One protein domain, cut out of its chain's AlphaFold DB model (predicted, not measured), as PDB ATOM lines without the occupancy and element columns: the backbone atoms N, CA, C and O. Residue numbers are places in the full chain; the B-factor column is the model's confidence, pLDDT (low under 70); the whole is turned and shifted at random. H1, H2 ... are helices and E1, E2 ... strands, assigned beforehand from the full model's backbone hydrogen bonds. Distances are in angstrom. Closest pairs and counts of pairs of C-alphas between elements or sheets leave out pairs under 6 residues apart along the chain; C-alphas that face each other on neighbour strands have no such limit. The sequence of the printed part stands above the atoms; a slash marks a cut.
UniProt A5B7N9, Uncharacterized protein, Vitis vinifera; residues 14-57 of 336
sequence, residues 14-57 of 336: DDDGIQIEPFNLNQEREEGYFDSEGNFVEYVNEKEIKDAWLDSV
ATOM      1  N   ASP A  14    -140.767 -59.450 127.599       70.62
ATOM      2  CA  ASP A  14    -141.687 -59.873 126.542       70.62
ATOM      3  C   ASP A  14    -141.865 -61.403 126.549       70.62
ATOM      4  O   ASP A  14    -141.058 -62.134 127.129       70.62
ATOM      5  N   ASP A  15    -142.894 -61.899 125.851       72.12
ATOM      6  CA  ASP A  15    -143.213 -63.337 125.693       72.12
ATOM      7  C   ASP A  15    -142.035 -64.159 125.112       72.12
ATOM      8  O   ASP A  15    -141.895 -65.352 125.373       72.12
ATOM      9  N   ASP A  16    -141.109 -63.498 124.410       74.56
ATOM     10  CA  ASP A  16    -139.860 -64.077 123.894       74.56
ATOM     11  C   ASP A  16    -138.716 -64.143 124.939       74.56
ATOM     12  O   ASP A  16    -137.590 -64.540 124.623       74.56
ATOM     13  N   GLY A  17    -138.970 -63.753 126.193       71.31
ATOM     14  CA  GLY A  17    -137.979 -63.720 127.277       71.31
ATOM     15  C   GLY A  17    -136.957 -62.583 127.159       71.31
ATOM     16  O   GLY A  17    -135.905 -62.628 127.803       71.31
ATOM     17  N   ILE A  18    -137.242 -61.575 126.332       72.31
ATOM     18  CA  ILE A  18    -136.403 -60.386 126.142       72.31
ATOM     19  C   ILE A  18    -136.789 -59.354 127.195       72.31
ATOM     20  O   ILE A  18    -137.965 -59.051 127.351       72.31
ATOM     21  N   GLN A  19    -135.811 -58.814 127.922       75.12
ATOM     22  CA  GLN A  19    -136.064 -57.770 128.909       75.12
ATOM     23  C   GLN A  19    -136.478 -56.477 128.193       75.12
ATOM     24  O   GLN A  19    -135.663 -55.874 127.500       75.12
ATOM     25  N   ILE A  20    -137.726 -56.043 128.370       72.69
ATOM     26  CA  ILE A  20    -138.204 -54.747 127.890       72.69
ATOM     27  C   ILE A  20    -137.565 -53.677 128.764       72.69
ATOM     28  O   ILE A  20    -137.900 -53.536 129.941       72.69
ATOM     29  N   GLU A  21    -136.626 -52.914 128.222       69.88
ATOM     30  CA  GLU A  21    -136.135 -51.737 128.926       69.88
ATOM     31  C   GLU A  21    -137.161 -50.595 128.812       69.88
ATOM     32  O   GLU A  21    -137.657 -50.313 127.717       69.88
ATOM     33  N   PRO A  22    -137.512 -49.916 129.922       78.31
ATOM     34  CA  PRO A  22    -138.342 -48.719 129.863       78.31
ATOM     35  C   PRO A  22    -137.659 -47.649 129.009       78.31
ATOM     36  O   PRO A  22    -136.462 -47.408 129.170       78.31
ATOM     37  N   PHE A  23    -138.418 -46.972 128.141       67.94
ATOM     38  CA  PHE A  23    -137.881 -45.943 127.249       67.94
ATOM     39  C   PHE A  23    -137.110 -44.868 128.040       67.94
ATOM     40  O   PHE A  23    -137.663 -44.103 128.837       67.94
ATOM     41  N   ASN A  24    -135.795 -44.806 127.834       74.25
ATOM     42  CA  ASN A  24    -134.937 -43.800 128.443       74.25
ATOM     43  C   ASN A  24    -134.797 -42.614 127.481       74.25
ATOM     44  O   ASN A  24    -133.862 -42.545 126.689       74.25
ATOM     45  N   LEU A  25    -135.669 -41.608 127.620       69.75
ATOM     46  CA  LEU A  25    -135.658 -40.355 126.832       69.75
ATOM     47  C   LEU A  25    -134.335 -39.563 126.861       69.75
ATOM     48  O   LEU A  25    -134.165 -38.603 126.104       69.75
ATOM     49  N   ASN A  26    -133.439 -39.881 127.796       73.44
ATOM     50  CA  ASN A  26    -132.100 -39.300 127.857       73.44
ATOM     51  C   ASN A  26    -131.129 -40.052 126.943       73.44
ATOM     52  O   ASN A  26    -130.352 -39.407 126.255       73.44
ATOM     53  N   GLN A  27    -131.226 -41.381 126.901       73.25
ATOM     54  CA  GLN A  27    -130.406 -42.240 126.056       73.25
ATOM     55  C   GLN A  27    -130.786 -42.081 124.582       73.25
ATOM     56  O   GLN A  27    -129.925 -41.790 123.763       73.25
ATOM     57  N   GLU A  28    -132.083 -42.110 124.257       70.25
ATOM     58  CA  GLU A  28    -132.550 -41.862 122.884       70.25
ATOM     59  C   GLU A  28    -132.110 -40.478 122.377       70.25
ATOM     60  O   GLU A  28    -131.803 -40.304 121.207       70.25
ATOM     61  N   ARG A  29    -132.008 -39.476 123.261       71.00
ATOM     62  CA  ARG A  29    -131.529 -38.123 122.915       71.00
ATOM     63  C   ARG A  29    -130.011 -38.033 122.728       71.00
ATOM     64  O   ARG A  29    -129.522 -37.072 122.137       71.00
ATOM     65  N   GLU A  30    -129.265 -38.976 123.290       70.38
ATOM     66  CA  GLU A  30    -127.828 -39.131 123.050       70.38
ATOM     67  C   GLU A  30    -127.579 -39.902 121.746       70.38
ATOM     68  O   GLU A  30    -126.621 -39.602 121.033       70.38
ATOM     69  N   GLU A  31    -128.476 -40.828 121.405       72.44
ATOM     70  CA  GLU A  31    -128.439 -41.644 120.187       72.44
ATOM     71  C   GLU A  31    -129.029 -40.917 118.968       72.44
ATOM     72  O   GLU A  31    -128.628 -41.191 117.843       72.44
ATOM     73  N   GLY A  32    -129.904 -39.924 119.149       80.00
ATOM     74  CA  GLY A  32    -130.492 -39.150 118.057       80.00
ATOM     75  C   GLY A  32    -131.239 -37.894 118.503       80.00
ATOM     76  O   GLY A  32    -131.281 -37.533 119.677       80.00
ATOM     77  N   TYR A  33    -131.845 -37.182 117.555       84.56
ATOM     78  CA  TYR A  33    -132.692 -36.021 117.829       84.56
ATOM     79  C   TYR A  33    -134.032 -36.144 117.109       84.56
ATOM     80  O   TYR A  33    -134.110 -36.675 116.007       84.56
ATOM     81  N   PHE A  34    -135.099 -35.628 117.720       82.06
ATOM     82  CA  PHE A  34    -136.385 -35.494 117.040       82.06
ATOM     83  C   PHE A  34    -136.365 -34.245 116.160       82.06
ATOM     84  O   PHE A  34    -136.044 -33.149 116.638       82.06
ATOM     85  N   ASP A  35    -136.688 -34.402 114.881       84.69
ATOM     86  CA  ASP A  35    -136.859 -33.274 113.973       84.69
ATOM     87  C   ASP A  35    -138.144 -32.484 114.301       84.69
ATOM     88  O   ASP A  35    -138.961 -32.859 115.146       84.69
ATOM     89  N   SER A  36    -138.333 -31.340 113.644       85.75
ATOM     90  CA  SER A  36    -139.523 -30.504 113.847       85.75
ATOM     91  C   SER A  36    -140.835 -31.161 113.402       85.75
ATOM     92  O   SER A  36    -141.904 -30.632 113.706       85.75
ATOM     93  N   GLU A  37    -140.760 -32.268 112.666       85.44
ATOM     94  CA  GLU A  37    -141.902 -33.042 112.173       85.44
ATOM     95  C   GLU A  37    -142.250 -34.202 113.123       85.44
ATOM     96  O   GLU A  37    -143.282 -34.850 112.950       85.44
ATOM     97  N   GLY A  38    -141.452 -34.402 114.181       81.12
ATOM     98  CA  GLY A  38    -141.659 -35.431 115.194       81.12
ATOM     99  C   GLY A  38    -141.049 -36.788 114.838       81.12
ATOM    100  O   GLY A  38    -141.359 -37.765 115.517       81.12
ATOM    101  N   ASN A  39    -140.185 -36.867 113.824       83.38
ATOM    102  CA  ASN A  39    -139.461 -38.091 113.479       83.38
ATOM    103  C   ASN A  39    -138.138 -38.169 114.249       83.38
ATOM    104  O   ASN A  39    -137.431 -37.169 114.389       83.38
ATOM    105  N   PHE A  40    -137.783 -39.365 114.721       82.38
ATOM    106  CA  PHE A  40    -136.494 -39.619 115.360       82.38
ATOM    107  C   PHE A  40    -135.386 -39.790 114.310       82.38
ATOM    108  O   PHE A  40    -135.499 -40.635 113.421       82.38
ATOM    109  N   VAL A  41    -134.315 -39.002 114.424       83.06
ATOM    110  CA  VAL A  41    -133.125 -39.058 113.565       83.06
ATOM    111  C   VAL A  41    -131.915 -39.450 114.409       83.06
ATOM    112  O   VAL A  41    -131.380 -38.630 115.155       83.06
ATOM    113  N   GLU A  42    -131.474 -40.697 114.269       83.56
ATOM    114  CA  GLU A  42    -130.275 -41.229 114.922       83.56
ATOM    115  C   GLU A  42    -128.998 -40.532 114.408       83.56
ATOM    116  O   GLU A  42    -128.843 -40.253 113.212       83.56
ATOM    117  N   TYR A  43    -128.061 -40.232 115.307       78.06
ATOM    118  CA  TYR A  43    -126.732 -39.761 114.944       78.06
ATOM    119  C   TYR A  43    -125.930 -40.909 114.326       78.06
ATOM    120  O   TYR A  43    -125.746 -41.961 114.926       78.06
ATOM    121  N   VAL A  44    -125.389 -40.692 113.125       69.19
ATOM    122  CA  VAL A  44    -124.564 -41.698 112.445       69.19
ATOM    123  C   VAL A  44    -123.230 -41.858 113.181       69.19
ATOM    124  O   VAL A  44    -122.269 -41.126 112.931       69.19
ATOM    125  N   ASN A  45    -123.149 -42.834 114.081       64.25
ATOM    126  CA  ASN A  45    -121.892 -43.251 114.691       64.25
ATOM    127  C   ASN A  45    -121.094 -44.086 113.678       64.25
ATOM    128  O   ASN A  45    -121.271 -45.295 113.561       64.25
ATOM    129  N   GLU A  46    -120.154 -43.451 112.968       61.38
ATOM    130  CA  GLU A  46    -119.307 -44.074 111.925       61.38
ATOM    131  C   GLU A  46    -118.467 -45.290 112.398       61.38
ATOM    132  O   GLU A  46    -117.748 -45.893 111.599       61.38
ATOM    133  N   LYS A  47    -118.486 -45.637 113.691       61.19
ATOM    134  CA  LYS A  47    -117.557 -46.597 114.310       61.19
ATOM    135  C   LYS A  47    -118.179 -47.862 114.900       61.19
ATOM    136  O   LYS A  47    -117.394 -48.751 115.224       61.19
ATOM    137  N   GLU A  48    -119.500 -47.985 115.033       61.50
ATOM    138  CA  GLU A  48    -120.066 -49.031 115.910       61.50
ATOM    139  C   GLU A  48    -120.991 -50.069 115.271       61.50
ATOM    140  O   GLU A  48    -121.148 -51.133 115.860       61.50
ATOM    141  N   ILE A  49    -121.494 -49.879 114.048       60.06
ATOM    142  CA  ILE A  49    -122.352 -50.893 113.414       60.06
ATOM    143  C   ILE A  49    -121.792 -51.268 112.048       60.06
ATOM    144  O   ILE A  49    -122.224 -50.803 110.996       60.06
ATOM    145  N   LYS A  50    -120.780 -52.137 112.063       63.69
ATOM    146  CA  LYS A  50    -120.574 -53.017 110.915       63.69
ATOM    147  C   LYS A  50    -121.630 -54.095 111.026       63.69
ATOM    148  O   LYS A  50    -121.454 -55.043 111.789       63.69
ATOM    149  N   ASP A  51    -122.738 -53.899 110.324       75.69
ATOM    150  CA  ASP A  51    -123.781 -54.906 110.225       75.69
ATOM    151  C   ASP A  51    -123.133 -56.220 109.802       75.69
ATOM    152  O   ASP A  51    -122.669 -56.361 108.671       75.69
ATOM    153  N   ALA A  52    -123.102 -57.199 110.711       77.00
ATOM    154  CA  ALA A  52    -122.580 -58.535 110.421       77.00
ATOM    155  C   ALA A  52    -123.315 -59.175 109.229       77.00
ATOM    156  O   ALA A  52    -122.794 -60.065 108.562       77.00
ATOM    157  N   TRP A  53    -124.520 -58.680 108.943       78.75
ATOM    158  CA  TRP A  53    -125.288 -59.020 107.762       78.75
ATOM    159  C   TRP A  53    -124.697 -58.423 106.479       78.75
ATOM    160  O   TRP A  53    -124.517 -59.143 105.501       78.75
ATOM    161  N   LEU A  54    -124.313 -57.147 106.504       67.38
ATOM    162  CA  LEU A  54    -123.749 -56.408 105.371       67.38
ATOM    163  C   LEU A  54    -122.295 -56.827 105.091       67.38
ATOM    164  O   LEU A  54    -121.911 -56.966 103.934       67.38
ATOM    165  N   ASP A  55    -121.522 -57.129 106.138       69.94
ATOM    166  CA  ASP A  55    -120.136 -57.621 106.043       69.94
ATOM    167  C   ASP A  55    -120.049 -59.073 105.528       69.94
ATOM    168  O   ASP A  55    -118.999 -59.495 105.046       69.94
ATOM    169  N   SER A  56    -121.136 -59.853 105.619       74.62
ATOM    170  CA  SER A  56    -121.191 -61.221 105.075       74.62
ATOM    171  C   SER A  56    -121.502 -61.276 103.577       74.62
ATOM    172  O   SER A  56    -121.350 -62.327 102.949       74.62
ATOM    173  N   VAL A  57    -121.939 -60.152 102.999       77.25
ATOM    174  CA  VAL A  57    -122.179 -60.027 101.564       77.25
ATOM    175  C   VAL A  57    -120.867 -59.624 100.896       77.25
ATOM    176  O   VAL A  57    -120.418 -58.486 101.009       77.25
TER     177      VAL A  57
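This is residues 14 to 57 of the 336 residues of an uncharacterized protein of Vitis vinifera (UniProt A5B7N9). There is little regular structure here: a small knot, the helix H1 and the hairpin E1 and E2, with two arms that stick out, residues 14 to 27 and residues 46 to 57, the second holding H2. The printed part has 44 residues, with H1, E1, E2, H2 in chain order, the class mixed, and 15 residues in named elements. It is extended, with a radius of gyration of the C-alphas of 14.4 A and spans of 36 by 32 by 18 A, only just flat.

Start at C-alpha 14 at (-141.687, -59.873, 126.542); residues 14 to 26 hold no named element. H1, residues 27 to 31, begins at (-130.406, -42.240, 126.056). Next come E1, residues 32 to 34, 7.0 A, and E2, residues 40 to 42, 6.4 A. H2, residues 52 to 55, ends at (-120.136, -57.621, 106.043).

E1 and E2 form an antiparallel hairpin at 159 degrees; look for N 33 and O 41, 2.8 A, within hydrogen-bond range. The closest C-alphas of H1 and E2, Glu 31 and Glu 42, are 5.6 A apart. H2 is apart from H1 and E1. H1's O i to N i+4 pair is within hydrogen-bond range; H2 is too short for one.

The farthest C-alphas, Ser 36 and Ser 56, are 36.8 A apart. The printed part has no cut, and no link is long. Confidence is under 70 at 12 residues, among them 44 to 50.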